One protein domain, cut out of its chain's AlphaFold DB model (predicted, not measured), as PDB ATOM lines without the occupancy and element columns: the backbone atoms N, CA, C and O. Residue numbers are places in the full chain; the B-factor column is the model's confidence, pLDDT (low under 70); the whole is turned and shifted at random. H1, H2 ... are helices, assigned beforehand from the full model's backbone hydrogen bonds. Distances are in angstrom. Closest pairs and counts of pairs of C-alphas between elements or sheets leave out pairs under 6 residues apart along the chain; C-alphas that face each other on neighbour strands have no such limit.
ATOM      1  N   GLU A   6     307.905 244.355 212.033       91.75
ATOM      2  CA  GLU A   6     308.444 244.637 210.695       91.75
ATOM      3  C   GLU A   6     307.599 245.646 209.920       91.75
ATOM      4  O   GLU A   6     308.153 246.557 209.317       91.75
ATOM      5  N   ILE A   7     306.267 245.544 209.989       93.25
ATOM      6  CA  ILE A   7     305.376 246.467 209.271       93.25
ATOM      7  C   ILE A   7     305.528 247.916 209.758       93.25
ATOM      8  O   ILE A   7     305.521 248.845 208.957       93.25
ATOM      9  N   TRP A   8     305.719 248.111 211.064       95.19
ATOM     10  CA  TRP A   8     305.891 249.433 211.668       95.19
ATOM     11  C   TRP A   8     307.265 250.023 211.360       95.19
ATOM     12  O   TRP A   8     307.385 251.215 211.094       95.19
ATOM     13  N   LEU A   9     308.295 249.176 211.370       96.75
ATOM     14  CA  LEU A   9     309.658 249.565 211.025       96.75
ATOM     15  C   LEU A   9     309.774 249.934 209.545       96.75
ATOM     16  O   LEU A   9     310.362 250.963 209.226       96.75
ATOM     17  N   GLN A  10     309.157 249.146 208.659       96.38
ATOM     18  CA  GLN A  10     309.110 249.450 207.232       96.38
ATOM     19  C   GLN A  10     308.363 250.760 206.970       96.38
ATOM     20  O   GLN A  10     308.867 251.605 206.242       96.38
ATOM     21  N   ALA A  11     307.216 250.984 207.622       96.69
ATOM     22  CA  ALA A  11     306.485 252.246 207.502       96.69
ATOM     23  C   ALA A  11     307.318 253.457 207.968       96.69
ATOM     24  O   ALA A  11     307.263 254.521 207.351       96.69
ATOM     25  N   ALA A  12     308.112 253.301 209.034       97.56
ATOM     26  CA  ALA A  12     309.025 254.340 209.504       97.56
ATOM     27  C   ALA A  12     310.150 254.628 208.489       97.56
ATOM     28  O   ALA A  12     310.451 255.794 208.217       97.56
ATOM     29  N   ASP A  13     310.736 253.589 207.886       97.88
ATOM     30  CA  ASP A  13     311.738 253.739 206.827       97.88
ATOM     31  C   ASP A  13     311.143 254.366 205.553       97.88
ATOM     32  O   ASP A  13     311.753 255.260 204.967       97.88
ATOM     33  N   ASP A  14     309.929 253.990 205.150       97.25
ATOM     34  CA  ASP A  14     309.241 254.556 203.983       97.25
ATOM     35  C   ASP A  14     308.908 256.043 204.180       97.25
ATOM     36  O   ASP A  14     309.070 256.852 203.257       97.25
ATOM     37  N   ALA A  15     308.508 256.435 205.394       96.88
ATOM     38  CA  ALA A  15     308.322 257.835 205.763       96.88
ATOM     39  C   ALA A  15     309.642 258.615 205.657       96.88
ATOM     40  O   ALA A  15     309.690 259.685 205.043       96.88
ATOM     41  N   ALA A  16     310.734 258.070 206.194       97.19
ATOM     42  CA  ALA A  16     312.046 258.700 206.111       97.19
ATOM     43  C   ALA A  16     312.558 258.814 204.665       97.19
ATOM     44  O   ALA A  16     313.070 259.859 204.265       97.19
ATOM     45  N   ASN A  17     312.374 257.776 203.851       96.81
ATOM     46  CA  ASN A  17     312.765 257.774 202.443       96.81
ATOM     47  C   ASN A  17     311.930 258.755 201.613       96.81
ATOM     48  O   ASN A  17     312.477 259.453 200.762       96.81
ATOM     49  N   SER A  18     310.631 258.875 201.900       95.12
ATOM     50  CA  SER A  18     309.767 259.892 201.284       95.12
ATOM     51  C   SER A  18     310.213 261.312 201.643       95.12
ATOM     52  O   SER A  18     310.179 262.206 200.803       95.12
ATOM     53  N   PHE A  19     310.692 261.527 202.873       95.38
ATOM     54  CA  PHE A  19     311.332 262.788 203.249       95.38
ATOM     55  C   PHE A  19     312.607 263.031 202.425       95.38
ATOM     56  O   PHE A  19     312.747 264.091 201.817       95.38
ATOM     57  N   LEU A  20     313.514 262.050 202.371       95.38
ATOM     58  CA  LEU A  20     314.831 262.160 201.731       95.38
ATOM     59  C   LEU A  20     314.791 262.268 200.201       95.38
ATOM     60  O   LEU A  20     315.720 262.829 199.624       95.38
ATOM     61  N   SER A  21     313.746 261.754 199.548       94.44
ATOM     62  CA  SER A  21     313.590 261.825 198.091       94.44
ATOM     63  C   SER A  21     313.273 263.236 197.585       94.44
ATOM     64  O   SER A  21     313.421 263.515 196.394       94.44
ATOM     65  N   GLN A  22     312.874 264.145 198.479       92.06
ATOM     66  CA  GLN A  22     312.592 265.535 198.140       92.06
ATOM     67  C   GLN A  22     313.873 266.382 198.031       92.06
ATOM     68  O   GLN A  22     314.845 266.174 198.769       92.06
ATOM     69  N   PRO A  23     313.868 267.432 197.188       90.19
ATOM     70  CA  PRO A  23     314.931 268.427 197.153       90.19
ATOM     71  C   PRO A  23     315.209 269.051 198.537       90.19
ATOM     72  O   PRO A  23     314.267 269.324 199.285       90.19
ATOM     73  N   PRO A  24     316.475 269.379 198.877       88.25
ATOM     74  CA  PRO A  24     316.833 270.001 200.158       88.25
ATOM     75  C   PRO A  24     315.982 271.224 200.530       88.25
ATOM     76  O   PRO A  24     315.555 271.345 201.671       88.25
ATOM     77  N   ALA A  25     315.659 272.085 199.559       86.19
ATOM     78  CA  ALA A  25     314.843 273.275 199.795       86.19
ATOM     79  C   ALA A  25     313.437 272.951 200.341       86.19
ATOM     80  O   ALA A  25     312.932 273.681 201.187       86.19
ATOM     81  N   GLN A  26     312.821 271.843 199.910       87.06
ATOM     82  CA  GLN A  26     311.505 271.408 200.401       87.06
ATOM     83  C   GLN A  26     311.587 270.788 201.803       87.06
ATOM     84  O   GLN A  26     310.672 270.945 202.609       87.06
ATOM     85  N   ARG A  27     312.712 270.136 202.121       89.31
ATOM     86  CA  ARG A  27     312.958 269.515 203.430       89.31
ATOM     87  C   ARG A  27     313.136 270.545 204.552       89.31
ATOM     88  O   ARG A  27     312.711 270.281 205.676       89.31
ATOM     89  N   GLU A  28     313.736 271.698 204.241       81.31
ATOM     90  CA  GLU A  28     314.006 272.782 205.202       81.31
ATOM     91  C   GLU A  28     312.871 273.809 205.305       81.31
ATOM     92  O   GLU A  28     312.536 274.237 206.406       81.31
ATOM     93  N   ALA A  29     312.288 274.231 204.176       70.31
ATOM     94  CA  ALA A  29     311.438 275.423 204.147       70.31
ATOM     95  C   ALA A  29     309.970 275.172 204.519       70.31
ATOM     96  O   ALA A  29     309.239 276.142 204.688       70.31
ATOM     97  N   GLY A  30     309.530 273.910 204.633       62.91
ATOM     98  CA  GLY A  30     308.165 273.579 205.058       62.91
ATOM     99  C   GLY A  30     307.088 274.341 204.287       62.91
ATOM    100  O   GLY A  30     306.134 274.813 204.896       62.91
ATOM    101  N   ASN A  31     307.270 274.521 202.973       64.69
ATOM    102  CA  ASN A  31     306.224 275.113 202.146       64.69
ATOM    103  C   ASN A  31     304.966 274.229 202.201       64.69
ATOM    104  O   ASN A  31     305.071 273.037 202.482       64.69
ATOM    105  N   ASP A  32     303.795 274.809 201.932       62.59
ATOM    106  CA  ASP A  32     302.479 274.236 202.274       62.59
ATOM    107  C   ASP A  32     302.178 272.825 201.715       62.59
ATOM    108  O   ASP A  32     301.185 272.217 202.099       62.59
ATOM    109  N   ASN A  33     303.044 272.270 200.857       69.69
ATOM    110  CA  ASN A  33     302.920 270.928 200.277       69.69
ATOM    111  C   ASN A  33     304.152 270.020 200.492       69.69
ATOM    112  O   ASN A  33     304.189 268.912 199.959       69.69
ATOM    113  N   GLY A  34     305.180 270.479 201.211       76.19
ATOM    114  CA  GLY A  34     306.425 269.742 201.427       76.19
ATOM    115  C   GLY A  34     306.382 268.870 202.678       76.19
ATOM    116  O   GLY A  34     305.954 269.297 203.751       76.19
ATOM    117  N   TYR A  35     306.896 267.645 202.580       90.81
ATOM    118  CA  TYR A  35     307.085 266.786 203.742       90.81
ATOM    119  C   TYR A  35     308.412 267.167 204.412       90.81
ATOM    120  O   TYR A  35     309.458 266.612 204.098       90.81
ATOM    121  N   CYS A  36     308.392 268.206 205.253       92.44
ATOM    122  CA  CYS A  36     309.583 268.783 205.886       92.44
ATOM    123  C   CYS A  36     310.034 268.009 207.136       92.44
ATOM    124  O   CYS A  36     309.374 267.057 207.558       92.44
ATOM    125  N   LYS A  37     311.147 268.437 207.758       93.25
ATOM    126  CA  LYS A  37     311.716 267.791 208.961       93.25
ATOM    127  C   LYS A  37     310.688 267.588 210.075       93.25
ATOM    128  O   LYS A  37     310.616 266.511 210.654       93.25
ATOM    129  N   ILE A  38     309.887 268.613 210.365       91.94
ATOM    130  CA  ILE A  38     308.874 268.536 211.423       91.94
ATOM    131  C   ILE A  38     307.751 267.583 211.020       91.94
ATOM    132  O   ILE A  38     307.357 266.747 211.825       91.94
ATOM    133  N   SER A  39     307.283 267.641 209.771       93.81
ATOM    134  CA  SER A  39     306.219 266.754 209.291       93.81
ATOM    135  C   SER A  39     306.611 265.278 209.387       93.81
ATOM    136  O   SER A  39     305.830 264.483 209.907       93.81
ATOM    137  N   VAL A  40     307.823 264.904 208.955       95.56
ATOM    138  CA  VAL A  40     308.276 263.504 209.044       95.56
ATOM    139  C   VAL A  40     308.500 263.054 210.483       95.56
ATOM    140  O   VAL A  40     308.161 261.922 210.819       95.56
ATOM    141  N   LEU A  41     308.991 263.929 211.365       95.75
ATOM    142  CA  LEU A  41     309.105 263.601 212.788       95.75
ATOM    143  C   LEU A  41     307.745 263.380 213.438       95.75
ATOM    144  O   LEU A  41     307.584 262.396 214.152       95.75
ATOM    145  N   SER A  42     306.763 264.228 213.137       95.69
ATOM    146  CA  SER A  42     305.391 264.048 213.613       95.69
ATOM    147  C   SER A  42     304.803 262.719 213.135       95.69
ATOM    148  O   SER A  42     304.193 261.999 213.920       95.69
ATOM    149  N   SER A  43     305.023 262.333 211.874       96.88
ATOM    150  CA  SER A  43     304.583 261.026 211.368       96.88
ATOM    151  C   SER A  43     305.268 259.854 212.079       96.88
ATOM    152  O   SER A  43     304.601 258.874 212.411       96.88
ATOM    153  N   LEU A  44     306.573 259.949 212.357       98.06
ATOM    154  CA  LEU A  44     307.313 258.933 213.114       98.06
ATOM    155  C   LEU A  44     306.859 258.851 214.580       98.06
ATOM    156  O   LEU A  44     306.799 257.757 215.138       98.06
ATOM    157  N   GLU A  45     306.505 259.980 215.197       97.62
ATOM    158  CA  GLU A  45     305.946 260.019 216.550       97.62
ATOM    159  C   GLU A  45     304.570 259.349 216.607       97.62
ATOM    160  O   GLU A  45     304.358 258.475 217.447       97.62
ATOM    161  N   VAL A  46     303.681 259.648 215.655       97.56
ATOM    162  CA  VAL A  46     302.373 258.981 215.536       97.56
ATOM    163  C   VAL A  46     302.530 257.471 215.313       97.56
ATOM    164  O   VAL A  46     301.798 256.681 215.913       97.56
ATOM    165  N   LEU A  47     303.497 257.044 214.491       96.56
ATOM    166  CA  LEU A  47     303.811 255.623 214.299       96.56
ATOM    167  C   LEU A  47     304.299 254.957 215.592       96.56
ATOM    168  O   LEU A  47     303.893 253.833 215.888       96.56
ATOM    169  N   ALA A  48     305.148 255.632 216.370       97.25
ATOM    170  CA  ALA A  48     305.589 255.120 217.663       97.25
ATOM    171  C   ALA A  48     304.405 254.989 218.633       97.25
ATOM    172  O   ALA A  48     304.224 253.937 219.250       97.25
ATOM    173  N   ASP A  49     303.576 256.025 218.747       97.38
ATOM    174  CA  ASP A  49     302.427 256.044 219.654       97.38
ATOM    175  C   ASP A  49     301.414 254.938 219.317       97.38
ATOM    176  O   ASP A  49     300.876 254.294 220.222       97.38
ATOM    177  N   ALA A  50     301.232 254.622 218.029       95.62
ATOM    178  CA  ALA A  50     300.377 253.524 217.576       95.62
ATOM    179  C   ALA A  50     300.802 252.148 218.126       95.62
ATOM    180  O   ALA A  50     299.964 251.257 218.286       95.62
ATOM    181  N   VAL A  51     302.086 251.966 218.457       95.25
ATOM    182  CA  VAL A  51     302.613 250.718 219.027       95.25
ATOM    183  C   VAL A  51     302.881 250.787 220.527       95.25
ATOM    184  O   VAL A  51     303.309 249.782 221.091       95.25
ATOM    185  N   TYR A  52     302.578 251.896 221.209       96.31
ATOM    186  CA  TYR A  52     302.883 252.088 222.635       96.31
ATOM    187  C   TYR A  52     302.377 250.939 223.522       96.31
ATOM    188  O   TYR A  52     303.151 250.318 224.254       96.31
ATOM    189  N   TYR A  53     301.086 250.610 223.415       94.12
ATOM    190  CA  TYR A  53     300.461 249.539 224.200       94.12
ATOM    191  C   TYR A  53     300.616 248.143 223.572       94.12
ATOM    192  O   TYR A  53     300.307 247.147 224.221       94.12
ATOM    193  N   LEU A  54     301.093 248.056 222.325       92.50
ATOM    194  CA  LEU A  54     301.268 246.789 221.601       92.50
ATOM    195  C   LEU A  54     302.685 246.226 221.768       92.50
ATOM    196  O   LEU A  54     302.881 245.015 221.861       92.50
ATOM    197  N   ASN A  55     303.685 247.105 221.767       93.31
ATOM    198  CA  ASN A  55     305.097 246.771 221.829       93.31
ATOM    199  C   ASN A  55     305.898 247.981 222.341       93.31
ATOM    200  O   ASN A  55     306.493 248.734 221.569       93.31
ATOM    201  N   TYR A  56     305.925 248.154 223.662       93.88
ATOM    202  CA  TYR A  56     306.610 249.277 224.304       93.88
ATOM    203  C   TYR A  56     308.114 249.394 223.953       93.88
ATOM    204  O   TYR A  56     308.572 250.506 223.683       93.88
ATOM    205  N   PRO A  57     308.901 248.298 223.861       94.88
ATOM    206  CA  PRO A  57     310.282 248.381 223.376       94.88
ATOM    207  C   PRO A  57     310.408 248.944 221.954       94.88
ATOM    208  O   PRO A  57     311.322 249.724 221.680       94.88
ATOM    209  N   LEU A  58     309.490 248.577 221.053       95.38
ATOM    210  CA  LEU A  58     309.457 249.116 219.694       95.38
ATOM    211  C   LEU A  58     309.087 250.605 219.692       95.38
ATOM    212  O   LEU A  58     309.734 251.382 218.997       95.38
ATOM    213  N   TYR A  59     308.112 251.009 220.511       96.50
ATOM    214  CA  TYR A  59     307.778 252.420 220.734       96.50
ATOM    215  C   TYR A  59     309.012 253.235 221.148       96.50
ATOM    216  O   TYR A  59     309.346 254.234 220.507       96.50
ATOM    217  N   GLN A  60     309.728 252.785 222.188       97.12
ATOM    218  CA  GLN A  60     310.918 253.484 222.672       97.12
ATOM    219  C   GLN A  60     312.000 253.549 221.594       97.12
ATOM    220  O   GLN A  60     312.643 254.585 221.429       97.12
ATOM    221  N   PHE A  61     312.184 252.461 220.843       97.12
ATOM    222  CA  PHE A  61     313.128 252.423 219.737       97.12
ATOM    223  C   PHE A  61     312.800 253.455 218.661       97.12
ATOM    224  O   PHE A  61     313.674 254.258 218.342       97.12
ATOM    225  N   ILE A  62     311.565 253.480 218.149       97.62
ATOM    226  CA  ILE A  62     311.173 254.419 217.091       97.62
ATOM    227  C   ILE A  62     311.359 255.865 217.577       97.62
ATOM    228  O   ILE A  62     312.010 256.641 216.879       97.62
ATOM    229  N   LYS A  63     310.902 256.221 218.792       97.44
ATOM    230  CA  LYS A  63     311.075 257.592 219.321       97.44
ATOM    231  C   LYS A  63     312.541 257.990 219.466       97.44
ATOM    232  O   LYS A  63     312.933 259.065 219.017       97.44
ATOM    233  N   ILE A  64     313.358 257.156 220.110       97.31
ATOM    234  CA  ILE A  64     314.771 257.482 220.356       97.31
ATOM    235  C   ILE A  64     315.520 257.592 219.030       97.31
ATOM    236  O   ILE A  64     316.267 258.546 218.826       97.31
ATOM    237  N   HIS A  65     315.304 256.641 218.124       97.38
ATOM    238  CA  HIS A  65     316.029 256.568 216.862       97.38
ATOM    239  C   HIS A  65     315.623 257.699 215.905       97.38
ATOM    240  O   HIS A  65     316.491 258.304 215.282       97.38
ATOM    241  N   ALA A  66     314.340 258.082 215.876       97.81
ATOM    242  CA  ALA A  66     313.868 259.264 215.152       97.81
ATOM    243  C   ALA A  66     314.491 260.564 215.693       97.81
ATOM    244  O   ALA A  66     314.977 261.391 214.920       97.81
ATOM    245  N   ASN A  67     314.551 260.727 217.020       96.81
ATOM    246  CA  ASN A  67     315.176 261.896 217.647       96.81
ATOM    247  C   ASN A  67     316.686 261.965 217.385       96.81
ATOM    248  O   ASN A  67     317.222 263.041 217.114       96.81
ATOM    249  N   GLN A  68     317.380 260.825 217.424       96.94
ATOM    250  CA  GLN A  68     318.797 260.748 217.063       96.94
ATOM    251  C   GLN A  68     319.008 261.140 215.601       96.94
ATOM    252  O   GLN A  68     319.858 261.979 215.302       96.94
ATOM    253  N   TRP A  69     318.188 260.599 214.702       97.31
ATOM    254  CA  TRP A  69     318.222 260.942 213.288       97.31
ATOM    255  C   TRP A  69     318.016 262.444 213.039       97.31
ATOM    256  O   TRP A  69     318.779 263.047 212.278       97.31
ATOM    257  N   TYR A  70     317.066 263.066 213.747       95.94
ATOM    258  CA  TYR A  70     316.871 264.517 213.737       95.94
ATOM    259  C   TYR A  70     318.108 265.282 214.199       95.94
ATOM    260  O   TYR A  70     318.583 266.175 213.496       95.94
ATOM    261  N   SER A  71     318.670 264.898 215.348       95.31
ATOM    262  CA  SER A  71     319.853 265.554 215.917       95.31
ATOM    263  C   SER A  71     321.090 265.461 215.013       95.31
ATOM    264  O   SER A  71     321.943 266.342 215.043       95.31
ATOM    265  N   HIS A  72     321.157 264.433 214.160       95.38
ATOM    266  CA  HIS A  72     322.211 264.242 213.162       95.38
ATOM    267  C   HIS A  72     321.907 264.908 211.807       95.38
ATOM    268  O   HIS A  72     322.616 264.679 210.829       95.38
ATOM    269  N   GLY A  73     320.859 265.731 211.720       93.19
ATOM    270  CA  GLY A  73     320.565 266.550 210.543       93.19
ATOM    271  C   GLY A  73     319.804 265.844 209.421       93.19
ATOM    272  O   GLY A  73     319.560 266.465 208.388       93.19
ATOM    273  N   MET A  74     319.383 264.589 209.617       94.38
ATOM    274  CA  MET A  74     318.498 263.851 208.701       94.38
ATOM    275  C   MET A  74     318.989 263.777 207.246       94.38
ATOM    276  O   MET A  74     318.203 263.842 206.302       94.38
ATOM    277  N   SER A  75     320.302 263.668 207.038       91.75
ATOM    278  CA  SER A  75     320.894 263.663 205.693       91.75
ATOM    279  C   SER A  75     320.966 262.277 205.040       91.75
ATOM    280  O   SER A  75     321.182 262.193 203.836       91.75
ATOM    281  N   HIS A  76     320.782 261.204 205.813       93.56
ATOM    282  CA  HIS A  76     320.868 259.804 205.371       93.56
ATOM    283  C   HIS A  76     319.667 259.008 205.892       93.56
ATOM    284  O   HIS A  76     319.057 259.462 206.857       93.56
ATOM    285  N   PRO A  77     319.317 257.842 205.323       93.75
ATOM    286  CA  PRO A  77     318.260 256.993 205.869       93.75
ATOM    287  C   PRO A  77     318.540 256.588 207.330       93.75
ATOM    288  O   PRO A  77     319.687 256.285 207.659       93.75
ATOM    289  N   PRO A  78     317.529 256.582 208.218       92.75
ATOM    290  CA  PRO A  78     317.691 256.159 209.608       92.75
ATOM    291  C   PRO A  78     317.803 254.636 209.769       92.75
ATOM    292  O   PRO A  78     318.300 254.185 210.794       92.75
ATOM    293  N   GLU A  79     317.376 253.842 208.783       94.88
ATOM    294  CA  GLU A  79     317.473 252.374 208.789       94.88
ATOM    295  C   GLU A  79     316.827 251.728 210.031       94.88
ATOM    296  O   GLU A  79     317.460 250.938 210.746       94.88
ATOM    297  N   PHE A  80     315.566 252.066 210.317       96.38
ATOM    298  CA  PHE A  80     314.829 251.549 211.471       96.38
ATOM    299  C   PHE A  80     314.783 250.017 211.463       96.38
ATOM    300  O   PHE A  80     315.142 249.392 212.466       96.38
ATOM    301  N   ALA A  81     314.395 249.399 210.343       95.31
ATOM    302  CA  ALA A  81     314.256 247.946 210.241       95.31
ATOM    303  C   ALA A  81     315.595 247.217 210.438       95.31
ATOM    304  O   ALA A  81     315.699 246.302 211.262       95.31
ATOM    305  N   ALA A  82     316.646 247.658 209.739       94.62
ATOM    306  CA  ALA A  82     317.967 247.039 209.823       94.62
ATOM    307  C   ALA A  82     318.610 247.233 211.206       94.62
ATOM    308  O   ALA A  82     319.229 246.309 211.742       94.62
ATOM    309  N   THR A  83     318.449 248.413 211.814       95.00
ATOM    310  CA  THR A  83     318.974 248.692 213.158       95.00
ATOM    311  C   THR A  83     318.244 247.878 214.222       95.00
ATOM    312  O   THR A  83     318.883 247.372 215.143       95.00
ATOM    313  N   TRP A  84     316.927 247.705 214.099       94.00
ATOM    314  CA  TRP A  84     316.154 246.869 215.015       94.00
ATOM    315  C   TRP A  84     316.550 245.392 214.931       94.00
ATOM    316  O   TRP A  84     316.739 244.752 215.965       94.00
ATOM    317  N   ALA A  85     316.737 244.862 213.718       91.50
ATOM    318  CA  ALA A  85     317.137 243.472 213.508       91.50
ATOM    319  C   ALA A  85     318.476 243.130 214.186       91.50
ATOM    320  O   ALA A  85     318.615 242.046 214.737       91.50
ATOM    321  N   LYS A  86     319.430 244.073 214.219       90.81
ATOM    322  CA  LYS A  86     320.736 243.910 214.890       90.81
ATOM    323  C   LYS A  86     320.662 243.886 216.424       90.81
ATOM    324  O   LYS A  86     321.648 243.535 217.062       90.81
ATOM    325  N   ARG A  87     319.550 244.327 217.025       80.31
ATOM    326  CA  ARG A  87     319.359 244.366 218.490       80.31
ATOM    327  C   ARG A  87     318.755 243.076 219.054       80.31
ATOM    328  O   ARG A  87     318.633 242.970 220.274       80.31
TER     329      ARG A  87
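Overview. This is residues 6 to 87 of the 88 residues of an uncharacterized protein of Brenneria sp. CFCC 11842 (UniProt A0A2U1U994). Three long helices, H1, H3 and H4, stand nearly along one line in an up-and-down bundle, each running against the one before it, with their centres in a triangle. The short helix H2 lies across one end, and the short H5 packs on H1 towards the other end. The printed part has 82 residues with five named helices, H1 to H5 in chain order, and no named strand; the class is all helix. It is compact, with a radius of gyration of the C-alphas of 12.4 A, and elongated in outline, spanning 35 by 23 by 21 A.

Along the chain. H1, residues 6 to 20, begins at C-alpha 6 (308.444, 244.637, 210.695) and is 20.7 A long. H2 is residues 24 to 29. H3, residues 37 to 50, measures 20.2 A, and H4, residues 56 to 71, 22.6 A. H5, residues 80 to 85, ends at C-alpha 85 (317.137, 243.472, 213.508).

Arrangement. H1 and H3 touch at a shallow tilt of 8 degrees, opposite ways; their closest C-alphas, Ala 12 and Leu 44, are 6.1 A apart. H3 and H4 form a helical hairpin, also at 8 degrees, with C-alphas 48 and 59 closest at 4.6 A. H1 and H4 are close but not clearly touching. H5 touches H1, closest at C-alphas 9 and 81, 4.9 A. H2 is about perpendicular to H3, at 83 degrees, close but not clearly touching; their closest C-alphas, Arg 27 and Lys 37, are 5.9 A apart. In H1 to H5 every O i to N i+4 pair is within hydrogen-bond range.

Size, cuts and confidence. The farthest C-alphas, Asp 32 and Arg 87, are 37.9 A apart. The printed part has no cut and no long link. Residues 30 to 33 have pLDDT under 70.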